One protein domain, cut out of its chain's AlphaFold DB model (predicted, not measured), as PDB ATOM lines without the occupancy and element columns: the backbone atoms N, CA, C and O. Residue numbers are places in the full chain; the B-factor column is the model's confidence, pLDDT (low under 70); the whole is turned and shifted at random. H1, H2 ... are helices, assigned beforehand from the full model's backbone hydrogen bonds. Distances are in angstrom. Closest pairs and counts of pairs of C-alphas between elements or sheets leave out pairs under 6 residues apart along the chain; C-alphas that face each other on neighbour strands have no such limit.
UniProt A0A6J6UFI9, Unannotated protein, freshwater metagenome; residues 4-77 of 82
ATOM      1  N   ALA A   4     -67.167 -38.880 -40.172       56.09
ATOM      2  CA  ALA A   4     -65.961 -38.186 -40.658       56.09
ATOM      3  C   ALA A   4     -64.675 -38.527 -39.868       56.09
ATOM      4  O   ALA A   4     -63.600 -38.055 -40.212       56.09
ATOM      5  N   ARG A   5     -64.739 -39.377 -38.826       55.69
ATOM      6  CA  ARG A   5     -63.559 -39.731 -38.003       55.69
ATOM      7  C   ARG A   5     -62.740 -40.927 -38.514       55.69
ATOM      8  O   ARG A   5     -61.693 -41.228 -37.952       55.69
ATOM      9  N   SER A   6     -63.205 -41.610 -39.561       59.22
ATOM     10  CA  SER A   6     -62.536 -42.801 -40.111       59.22
ATOM     11  C   SER A   6     -61.335 -42.460 -41.003       59.22
ATOM     12  O   SER A   6     -60.356 -43.197 -40.998       59.22
ATOM     13  N   SER A   7     -61.373 -41.339 -41.732       66.94
ATOM     14  CA  SER A   7     -60.369 -41.009 -42.756       66.94
ATOM     15  C   SER A   7     -59.006 -40.647 -42.168       66.94
ATOM     16  O   SER A   7     -57.989 -41.122 -42.661       66.94
ATOM     17  N   LYS A   8     -58.970 -39.870 -41.076       70.38
ATOM     18  CA  LYS A   8     -57.714 -39.474 -40.422       70.38
ATOM     19  C   LYS A   8     -56.971 -40.688 -39.867       70.38
ATOM     20  O   LYS A   8     -55.820 -40.901 -40.206       70.38
ATOM     21  N   ARG A   9     -57.653 -41.550 -39.107       65.00
ATOM     22  CA  ARG A   9     -57.039 -42.763 -38.538       65.00
ATOM     23  C   ARG A   9     -56.555 -43.741 -39.616       65.00
ATOM     24  O   ARG A   9     -55.558 -44.423 -39.414       65.00
ATOM     25  N   GLN A  10     -57.244 -43.805 -40.755       69.38
ATOM     26  CA  GLN A  10     -56.817 -44.609 -41.905       69.38
ATOM     27  C   GLN A  10     -55.581 -44.027 -42.600       69.38
ATOM     28  O   GLN A  10     -54.693 -44.785 -42.971       69.38
ATOM     29  N   LEU A  11     -55.499 -42.702 -42.735       67.19
ATOM     30  CA  LEU A  11     -54.326 -42.004 -43.273       67.19
ATOM     31  C   LEU A  11     -53.093 -42.173 -42.381       67.19
ATOM     32  O   LEU A  11     -52.019 -42.472 -42.895       67.19
ATOM     33  N   GLU A  12     -53.260 -42.043 -41.065       68.94
ATOM     34  CA  GLU A  12     -52.202 -42.285 -40.075       68.94
ATOM     35  C   GLU A  12     -51.690 -43.725 -40.164       68.94
ATOM     36  O   GLU A  12     -50.494 -43.959 -40.314       68.94
ATOM     37  N   LYS A  13     -52.607 -44.701 -40.194       67.56
ATOM     38  CA  LYS A  13     -52.244 -46.111 -40.350       67.56
ATOM     39  C   LYS A  13     -51.529 -46.377 -41.678       67.56
ATOM     40  O   LYS A  13     -50.508 -47.046 -41.691       67.56
ATOM     41  N   ALA A  14     -52.002 -45.805 -42.785       70.31
ATOM     42  CA  ALA A  14     -51.356 -45.966 -44.087       70.31
ATOM     43  C   ALA A  14     -49.953 -45.332 -44.143       70.31
ATOM     44  O   ALA A  14     -49.071 -45.846 -44.833       70.31
ATOM     45  N   ARG A  15     -49.727 -44.222 -43.425       67.69
ATOM     46  CA  ARG A  15     -48.397 -43.610 -43.277       67.69
ATOM     47  C   ARG A  15     -47.474 -44.488 -42.439       67.69
ATOM     48  O   ARG A  15     -46.361 -44.759 -42.883       67.69
ATOM     49  N   HIS A  16     -47.966 -44.983 -41.308       61.06
ATOM     50  CA  HIS A  16     -47.244 -45.900 -40.433       61.06
ATOM     51  C   HIS A  16     -46.857 -47.195 -41.165       61.06
ATOM     52  O   HIS A  16     -45.685 -47.550 -41.224       61.06
ATOM     53  N   ASP A  17     -47.812 -47.846 -41.834       65.81
ATOM     54  CA  ASP A  17     -47.582 -49.088 -42.581       65.81
ATOM     55  C   ASP A  17     -46.547 -48.884 -43.710       65.81
ATOM     56  O   ASP A  17     -45.712 -49.752 -43.972       65.81
ATOM     57  N   LYS A  18     -46.533 -47.702 -44.345       64.00
ATOM     58  CA  LYS A  18     -45.532 -47.338 -45.361       64.00
ATOM     59  C   LYS A  18     -44.147 -47.071 -44.762       64.00
ATOM     60  O   LYS A  18     -43.149 -47.388 -45.413       64.00
ATOM     61  N   ALA A  19     -44.074 -46.487 -43.568       64.31
ATOM     62  CA  ALA A  19     -42.821 -46.258 -42.850       64.31
ATOM     63  C   ALA A  19     -42.193 -47.587 -42.401       64.31
ATOM     64  O   ALA A  19     -41.020 -47.835 -42.684       64.31
ATOM     65  N   VAL A  20     -43.000 -48.487 -41.832       61.22
ATOM     66  CA  VAL A  20     -42.582 -49.840 -41.431       61.22
ATOM     67  C   VAL A  20     -42.100 -50.646 -42.638       61.22
ATOM     68  O   VAL A  20     -40.995 -51.179 -42.614       61.22
ATOM     69  N   ALA A  21     -42.849 -50.659 -43.746       64.12
ATOM     70  CA  ALA A  21     -42.435 -51.373 -44.959       64.12
ATOM     71  C   ALA A  21     -41.119 -50.838 -45.559       64.12
ATOM     72  O   ALA A  21     -40.368 -51.583 -46.192       64.12
ATOM     73  N   LYS A  22     -40.818 -49.546 -45.377       63.47
ATOM     74  CA  LYS A  22     -39.533 -48.963 -45.788       63.47
ATOM     75  C   LYS A  22     -38.383 -49.372 -44.867       63.47
ATOM     76  O   LYS A  22     -37.281 -49.555 -45.379       63.47
ATOM     77  N   ARG A  23     -38.633 -49.499 -43.559       57.59
ATOM     78  CA  ARG A  23     -37.637 -49.945 -42.573       57.59
ATOM     79  C   ARG A  23     -37.304 -51.423 -42.727       57.59
ATOM     80  O   ARG A  23     -36.134 -51.727 -42.870       57.59
ATOM     81  N   VAL A  24     -38.296 -52.297 -42.899       58.84
ATOM     82  CA  VAL A  24     -38.052 -53.730 -43.168       58.84
ATOM     83  C   VAL A  24     -37.168 -53.920 -44.410       58.84
ATOM     84  O   VAL A  24     -36.172 -54.625 -44.354       58.84
ATOM     85  N   ARG A  25     -37.418 -53.173 -45.498       57.44
ATOM     86  CA  ARG A  25     -36.543 -53.174 -46.694       57.44
ATOM     87  C   ARG A  25     -35.141 -52.595 -46.472       57.44
ATOM     88  O   ARG A  25     -34.286 -52.709 -47.355       57.44
ATOM     89  N   ARG A  26     -34.928 -51.825 -45.407       56.84
ATOM     90  CA  ARG A  26     -33.609 -51.308 -45.026       56.84
ATOM     91  C   ARG A  26     -32.893 -52.340 -44.164       56.84
ATOM     92  O   ARG A  26     -31.752 -52.646 -44.474       56.84
ATOM     93  N   ASP A  27     -33.580 -52.917 -43.188       54.84
ATOM     94  CA  ASP A  27     -33.031 -53.922 -42.277       54.84
ATOM     95  C   ASP A  27     -32.671 -55.214 -43.018       54.84
ATOM     96  O   ASP A  27     -31.594 -55.755 -42.802       54.84
ATOM     97  N   GLU A  28     -33.483 -55.643 -43.990       57.19
ATOM     98  CA  GLU A  28     -33.154 -56.767 -44.884       57.19
ATOM     99  C   GLU A  28     -31.893 -56.504 -45.726       57.19
ATOM    100  O   GLU A  28     -31.160 -57.436 -46.028       57.19
ATOM    101  N   ARG A  29     -31.601 -55.240 -46.072       56.12
ATOM    102  CA  ARG A  29     -30.362 -54.867 -46.783       56.12
ATOM    103  C   ARG A  29     -29.150 -54.749 -45.864       56.12
ATOM    104  O   ARG A  29     -28.034 -54.912 -46.332       56.12
ATOM    105  N   VAL A  30     -29.360 -54.444 -44.586       54.69
ATOM    106  CA  VAL A  30     -28.286 -54.366 -43.585       54.69
ATOM    107  C   VAL A  30     -27.918 -55.762 -43.073       54.69
ATOM    108  O   VAL A  30     -26.751 -56.024 -42.819       54.69
ATOM    109  N   ALA A  31     -28.883 -56.678 -42.967       54.16
ATOM    110  CA  ALA A  31     -28.655 -58.033 -42.467       54.16
ATOM    111  C   ALA A  31     -27.860 -58.944 -43.428       54.16
ATOM    112  O   ALA A  31     -27.372 -59.986 -42.995       54.16
ATOM    113  N   GLU A  32     -27.728 -58.579 -44.709       51.38
ATOM    114  CA  GLU A  32     -27.031 -59.392 -45.719       51.38
ATOM    115  C   GLU A  32     -25.544 -59.038 -45.913       51.38
ATOM    116  O   GLU A  32     -24.824 -59.793 -46.564       51.38
ATOM    117  N   GLU A  33     -25.041 -57.950 -45.322       47.34
ATOM    118  CA  GLU A  33     -23.620 -57.589 -45.405       47.34
ATOM    119  C   GLU A  33     -22.893 -57.907 -44.085       47.34
ATOM    120  O   GLU A  33     -23.065 -57.187 -43.098       47.34
ATOM    121  N   PRO A  34     -22.010 -58.926 -44.027       51.47
ATOM    122  CA  PRO A  34     -21.019 -59.041 -42.967       51.47
ATOM    123  C   PRO A  34     -19.855 -58.098 -43.302       51.47
ATOM    124  O   PRO A  34     -18.745 -58.526 -43.608       51.47
ATOM    125  N   GLY A  35     -20.144 -56.800 -43.323       43.50
ATOM    126  CA  GLY A  35     -19.175 -55.734 -43.521       43.50
ATOM    127  C   GLY A  35     -19.079 -54.939 -42.235       43.50
ATOM    128  O   GLY A  35     -20.030 -54.270 -41.849       43.50
ATOM    129  N   GLU A  36     -17.947 -55.067 -41.556       48.00
ATOM    130  CA  GLU A  36     -17.494 -54.221 -40.457       48.00
ATOM    131  C   GLU A  36     -17.965 -52.771 -40.656       48.00
ATOM    132  O   GLU A  36     -17.480 -52.056 -41.533       48.00
ATOM    133  N   VAL A  37     -18.981 -52.359 -39.887       48.97
ATOM    134  CA  VAL A  37     -19.491 -50.990 -39.931       48.97
ATOM    135  C   VAL A  37     -18.429 -50.122 -39.273       48.97
ATOM    136  O   VAL A  37     -18.436 -49.916 -38.061       48.97
ATOM    137  N   ILE A  38     -17.490 -49.624 -40.074       48.56
ATOM    138  CA  ILE A  38     -16.671 -48.480 -39.698       48.56
ATOM    139  C   ILE A  38     -17.640 -47.301 -39.675       48.56
ATOM    140  O   ILE A  38     -17.867 -46.630 -40.681       48.56
ATOM    141  N   THR A  39     -18.304 -47.097 -38.538       52.28
ATOM    142  CA  THR A  39     -18.969 -45.831 -38.263       52.28
ATOM    143  C   THR A  39     -17.852 -44.828 -38.018       52.28
ATOM    144  O   THR A  39     -17.420 -44.653 -36.879       52.28
ATOM    145  N   ASP A  40     -17.342 -44.209 -39.084       58.59
ATOM    146  CA  ASP A  40     -16.720 -42.896 -38.941       58.59
ATOM    147  C   ASP A  40     -17.754 -42.045 -38.205       58.59
ATOM    148  O   ASP A  40     -18.866 -41.826 -38.698       58.59
ATOM    149  N   GLY A  41     -17.444 -41.717 -36.958       62.47
ATOM    150  CA  GLY A  41     -18.351 -41.033 -36.061       62.47
ATOM    151  C   GLY A  41     -18.987 -39.821 -36.699       62.47
ATOM    152  O   GLY A  41     -18.319 -39.035 -37.375       62.47
ATOM    153  N   MET A  42     -20.277 -39.627 -36.458       70.94
ATOM    154  CA  MET A  42     -20.904 -38.379 -36.843       70.94
ATOM    155  C   MET A  42     -20.404 -37.269 -35.898       70.94
ATOM    156  O   MET A  42     -20.452 -37.439 -34.675       70.94
ATOM    157  N   PRO A  43     -19.962 -36.117 -36.437       78.12
ATOM    158  CA  PRO A  43     -19.617 -34.951 -35.635       78.12
ATOM    159  C   PRO A  43     -20.789 -34.522 -34.752       78.12
ATOM    160  O   PRO A  43     -21.947 -34.585 -35.179       78.12
ATOM    161  N   GLN A  44     -20.488 -34.014 -33.556       81.31
ATOM    162  CA  GLN A  44     -21.485 -33.628 -32.554       81.31
ATOM    163  C   GLN A  44     -22.610 -32.744 -33.112       81.31
ATOM    164  O   GLN A  44     -23.783 -33.017 -32.857       81.31
ATOM    165  N   ASP A  45     -22.286 -31.735 -33.923       79.81
ATOM    166  CA  ASP A  45     -23.283 -30.833 -34.513       79.81
ATOM    167  C   ASP A  45     -24.282 -31.560 -35.426       79.81
ATOM    168  O   ASP A  45     -25.472 -31.236 -35.448       79.81
ATOM    169  N   GLN A  46     -23.822 -32.581 -36.153       76.31
ATOM    170  CA  GLN A  46     -24.678 -33.382 -37.029       76.31
ATOM    171  C   GLN A  46     -25.585 -34.315 -36.223       76.31
ATOM    172  O   GLN A  46     -26.770 -34.435 -36.539       76.31
ATOM    173  N   VAL A  47     -25.072 -34.903 -35.136       83.75
ATOM    174  CA  VAL A  47     -25.884 -35.707 -34.207       83.75
ATOM    175  C   VAL A  47     -26.964 -34.850 -33.550       83.75
ATOM    176  O   VAL A  47     -28.119 -35.267 -33.475       83.75
ATOM    177  N   LEU A  48     -26.628 -33.634 -33.114       86.81
ATOM    178  CA  LEU A  48     -27.587 -32.716 -32.498       86.81
ATOM    179  C   LEU A  48     -28.680 -32.277 -33.482       86.81
ATOM    180  O   LEU A  48     -29.859 -32.262 -33.120       86.81
ATOM    181  N   ALA A  49     -28.319 -31.979 -34.732       86.12
ATOM    182  CA  ALA A  49     -29.289 -31.667 -35.780       86.12
ATOM    183  C   ALA A  49     -30.218 -32.858 -36.081       86.12
ATOM    184  O   ALA A  49     -31.433 -32.683 -36.213       86.12
ATOM    185  N   ALA A  50     -29.672 -34.075 -36.139       81.31
ATOM    186  CA  ALA A  50     -30.451 -35.290 -36.350       81.31
ATOM    187  C   ALA A  50     -31.384 -35.596 -35.163       81.31
ATOM    188  O   ALA A  50     -32.554 -35.920 -35.368       81.31
ATOM    189  N   LEU A  51     -30.913 -35.413 -33.925       87.56
ATOM    190  CA  LEU A  51     -31.735 -35.547 -32.719       87.56
ATOM    191  C   LEU A  51     -32.896 -34.548 -32.708       87.56
ATOM    192  O   LEU A  51     -34.018 -34.920 -32.366       87.56
ATOM    193  N   ALA A  52     -32.665 -33.299 -33.121       87.19
ATOM    194  CA  ALA A  52     -33.721 -32.294 -33.222       87.19
ATOM    195  C   ALA A  52     -34.809 -32.694 -34.235       87.19
ATOM    196  O   ALA A  52     -35.998 -32.515 -33.964       87.19
ATOM    197  N   ALA A  53     -34.421 -33.283 -35.371       85.88
ATOM    198  CA  ALA A  53     -35.363 -33.787 -36.369       85.88
ATOM    199  C   ALA A  53     -36.200 -34.965 -35.836       85.88
ATOM    200  O   ALA A  53     -37.419 -34.968 -35.992       85.88
ATOM    201  N   VAL A  54     -35.566 -35.915 -35.141       87.69
ATOM    202  CA  VAL A  54     -36.244 -37.058 -34.501       87.69
ATOM    203  C   VAL A  54     -37.239 -36.585 -33.432       87.69
ATOM    204  O   VAL A  54     -38.368 -37.071 -33.368       87.69
ATOM    205  N   HIS A  55     -36.871 -35.574 -32.641       88.38
ATOM    206  CA  HIS A  55     -37.776 -34.943 -31.676       88.38
ATOM    207  C   HIS A  55     -38.979 -34.257 -32.336       88.38
ATOM    208  O   HIS A  55     -40.094 -34.375 -31.825       88.38
ATOM    209  N   ALA A  56     -38.772 -33.546 -33.447       84.19
ATOM    210  CA  ALA A  56     -39.854 -32.896 -34.184       84.19
ATOM    211  C   ALA A  56     -40.829 -33.931 -34.765       84.19
ATOM    212  O   ALA A  56     -42.041 -33.794 -34.621       84.19
ATOM    213  N   GLU A  57     -40.307 -35.013 -35.337       82.75
ATOM    214  CA  GLU A  57     -41.121 -36.078 -35.918       82.75
ATOM    215  C   GLU A  57     -41.909 -36.856 -34.849       82.75
ATOM    216  O   GLU A  57     -43.066 -37.211 -35.078       82.75
ATOM    217  N   TYR A  58     -41.350 -37.046 -33.649       83.00
ATOM    218  CA  TYR A  58     -42.094 -37.577 -32.500       83.00
ATOM    219  C   TYR A  58     -43.182 -36.607 -32.008       83.00
ATOM    220  O   TYR A  58     -44.317 -37.025 -31.769       83.00
ATOM    221  N   ALA A  59     -42.880 -35.309 -31.904       81.25
ATOM    222  CA  ALA A  59     -43.845 -34.286 -31.485       81.25
ATOM    223  C   ALA A  59     -45.025 -34.147 -32.465       81.25
ATOM    224  O   ALA A  59     -46.164 -33.935 -32.040       81.25
ATOM    225  N   ASP A  60     -44.765 -34.339 -33.756       84.12
ATOM    226  CA  ASP A  60     -45.776 -34.351 -34.813       84.12
ATOM    227  C   ASP A  60     -46.567 -35.674 -34.880       84.12
ATOM    228  O   ASP A  60     -47.510 -35.798 -35.668       84.12
ATOM    229  N   GLY A  61     -46.219 -36.666 -34.049       82.44
ATOM    230  CA  GLY A  61     -46.840 -37.993 -34.028       82.44
ATOM    231  C   GLY A  61     -46.457 -38.873 -35.223       82.44
ATOM    232  O   GLY A  61     -47.157 -39.840 -35.520       82.44
ATOM    233  N   GLY A  62     -45.370 -38.537 -35.923       78.69
ATOM    234  CA  GLY A  62     -44.839 -39.271 -37.075       78.69
ATOM    235  C   GLY A  62     -44.100 -40.563 -36.714       78.69
ATOM    236  O   GLY A  62     -43.886 -41.401 -37.590       78.69
ATOM    237  N   MET A  63     -43.763 -40.757 -35.437       83.56
ATOM    238  CA  MET A  63     -43.161 -41.982 -34.905       83.56
ATOM    239  C   MET A  63     -43.683 -42.306 -33.501       83.56
ATOM    240  O   MET A  63     -44.203 -41.429 -32.807       83.56
ATOM    241  N   SER A  64     -43.557 -43.567 -33.083       82.38
ATOM    242  CA  SER A  64     -43.885 -43.981 -31.715       82.38
ATOM    243  C   SER A  64     -42.762 -43.630 -30.727       82.38
ATOM    244  O   SER A  64     -41.666 -43.246 -31.130       82.38
ATOM    245  N   LEU A  65     -43.036 -43.750 -29.422       82.06
ATOM    246  CA  LEU A  65     -42.021 -43.517 -28.389       82.06
ATOM    247  C   LEU A  65     -40.879 -44.539 -28.483       82.06
ATOM    248  O   LEU A  65     -39.719 -44.151 -28.430       82.06
ATOM    249  N   ASP A  66     -41.202 -45.813 -28.706       80.50
ATOM    250  CA  ASP A  66     -40.202 -46.877 -28.851       80.50
ATOM    251  C   ASP A  66     -39.290 -46.615 -30.066       80.50
ATOM    252  O   ASP A  66     -38.075 -46.800 -30.007       80.50
ATOM    253  N   ASP A  67     -39.862 -46.103 -31.163       78.50
ATOM    254  CA  ASP A  67     -39.105 -45.703 -32.357       78.50
ATOM    255  C   ASP A  67     -38.196 -44.499 -32.104       78.50
ATOM    256  O   ASP A  67     -37.089 -44.425 -32.643       78.50
ATOM    257  N   PHE A  68     -38.684 -43.541 -31.318       86.69
ATOM    258  CA  PHE A  68     -37.927 -42.368 -30.913       86.69
ATOM    259  C   PHE A  68     -36.718 -42.773 -30.061       86.69
ATOM    260  O   PHE A  68     -35.605 -42.307 -30.310       86.69
ATOM    261  N   GLU A  69     -36.915 -43.665 -29.088       86.94
ATOM    262  CA  GLU A  69     -35.844 -44.157 -28.219       86.94
ATOM    263  C   GLU A  69     -34.793 -44.944 -29.008       86.94
ATOM    264  O   GLU A  69     -33.601 -44.671 -28.855       86.94
ATOM    265  N   ALA A  70     -35.213 -45.818 -29.926       85.12
ATOM    266  CA  ALA A  70     -34.297 -46.549 -30.803       85.12
ATOM    267  C   ALA A  70     -33.463 -45.607 -31.691       85.12
ATOM    268  O   ALA A  70     -32.237 -45.711 -31.736       85.12
ATOM    269  N   ALA A  71     -34.103 -44.633 -32.347       83.50
ATOM    270  CA  ALA A  71     -33.408 -43.666 -33.199       83.50
ATOM    271  C   ALA A  71     -32.438 -42.776 -32.405       83.50
ATOM    272  O   ALA A  71     -31.354 -42.439 -32.885       83.50
ATOM    273  N   LYS A  72     -32.813 -42.404 -31.178       86.56
ATOM    274  CA  LYS A  72     -31.954 -41.652 -30.264       86.56
ATOM    275  C   LYS A  72     -30.731 -42.469 -29.849       86.56
ATOM    276  O   LYS A  72     -29.628 -41.926 -29.861       86.56
ATOM    277  N   GLU A  73     -30.901 -43.737 -29.479       85.06
ATOM    278  CA  GLU A  73     -29.778 -44.609 -29.118       85.06
ATOM    279  C   GLU A  73     -28.802 -44.799 -30.278       85.06
ATOM    280  O   GLU A  73     -27.594 -44.688 -30.073       85.06
ATOM    281  N   ASP A  74     -29.303 -45.016 -31.493       82.75
ATOM    282  CA  ASP A  74     -28.459 -45.162 -32.681       82.75
ATOM    283  C   ASP A  74     -27.654 -43.889 -32.973       82.75
ATOM    284  O   ASP A  74     -26.460 -43.963 -33.266       82.75
ATOM    285  N   LEU A  75     -28.275 -42.714 -32.833       85.19
ATOM    286  CA  LEU A  75     -27.599 -41.424 -32.999       85.19
ATOM    287  C   LEU A  75     -26.530 -41.181 -31.928       85.19
ATOM    288  O   LEU A  75     -25.459 -40.664 -32.237       85.19
ATOM    289  N   VAL A  76     -26.791 -41.580 -30.683       84.00
ATOM    290  CA  VAL A  76     -25.813 -41.478 -29.590       84.00
ATOM    291  C   VAL A  76     -24.662 -42.467 -29.779       84.00
ATOM    292  O   VAL A  76     -23.521 -42.117 -29.500       84.00
ATOM    293  N   ARG A  77     -24.916 -43.676 -30.293       82.12
ATOM    294  CA  ARG A  77     -23.859 -44.652 -30.622       82.12
ATOM    295  C   ARG A  77     -22.948 -44.176 -31.753       82.12
ATOM    296  O   ARG A  77     -21.790 -44.568 -31.795       82.12
TER     297      ARG A  77
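Overview. This is residues 4 to 77 of the 82 residues of the protein "Unannotated protein" of freshwater metagenome (UniProt A0A6J6UFI9). A long helix, H1, is set off from a small hairpin of two helices, H2 and H3, which lie side by side; a long loop, residues 31 to 43, joins the far end of H1 to the start of H2, and the space between H1, loop and hairpin is open. The first end of H1 sticks out past the hairpin with residues 4 to 11. The printed part has 74 residues with three named helices, in the order H1, H2, H3, and no named strand; its class is all helix. The whole is loose, with a radius of gyration of the C-alphas of 15.3 A, and flat, spanning 50 by 30 by 16 A.

Along the chain. The printed part begins at Ala 4. H1 is residues 6 to 30, 36.3 A from first to last C-alpha, and begins with C-alpha 6 at (-62.536, -42.801, -40.111). H2 is residues 44 to 59, 22.4 A long, and begins with C-alpha 44 at (-21.485, -33.628, -32.554). H3 is residues 65 to 77, 18.3 A long, and ends with C-alpha 77 at (-23.859, -44.652, -30.622).

Arrangement. H1 touches no helix: it is apart from H2 and apart from H3. Residues 20 to 38, of which 20 to 30 belong to H1, stand free. H2 and H3 form a helical hairpin and touch, with 11 pairs of C-alphas within 8 A. Their closest C-alphas are those of Val 47 and Leu 75, 6.1 A apart. They run opposite ways at a shallow tilt of 2 degrees, with their centres 10.4 A apart. In H2 and H3 every O i to N i+4 pair is within hydrogen-bond range; in H1 it is 20 of 21.

Size, cuts and confidence. The two C-alphas farthest apart are those of Ala 4 and Glu 36, 51.1 A. Without the stretches that stand free, the body has 47 residues and spans 35 by 18 by 15 A. The printed part has no cut. The link from H1 to H2, 13 residues, is long, and its C-alphas lie 17 to 22 A from the mean of all C-alphas; the link from H2 to H3, 5 residues, is tight. The mean pLDDT of the printed part is 70.8, and 36 residues are under 70: residues 4 to 7, 9 to 13 and 15 to 41. The mean pLDDT is 63 in H1 and 84 in each of H2 and H3.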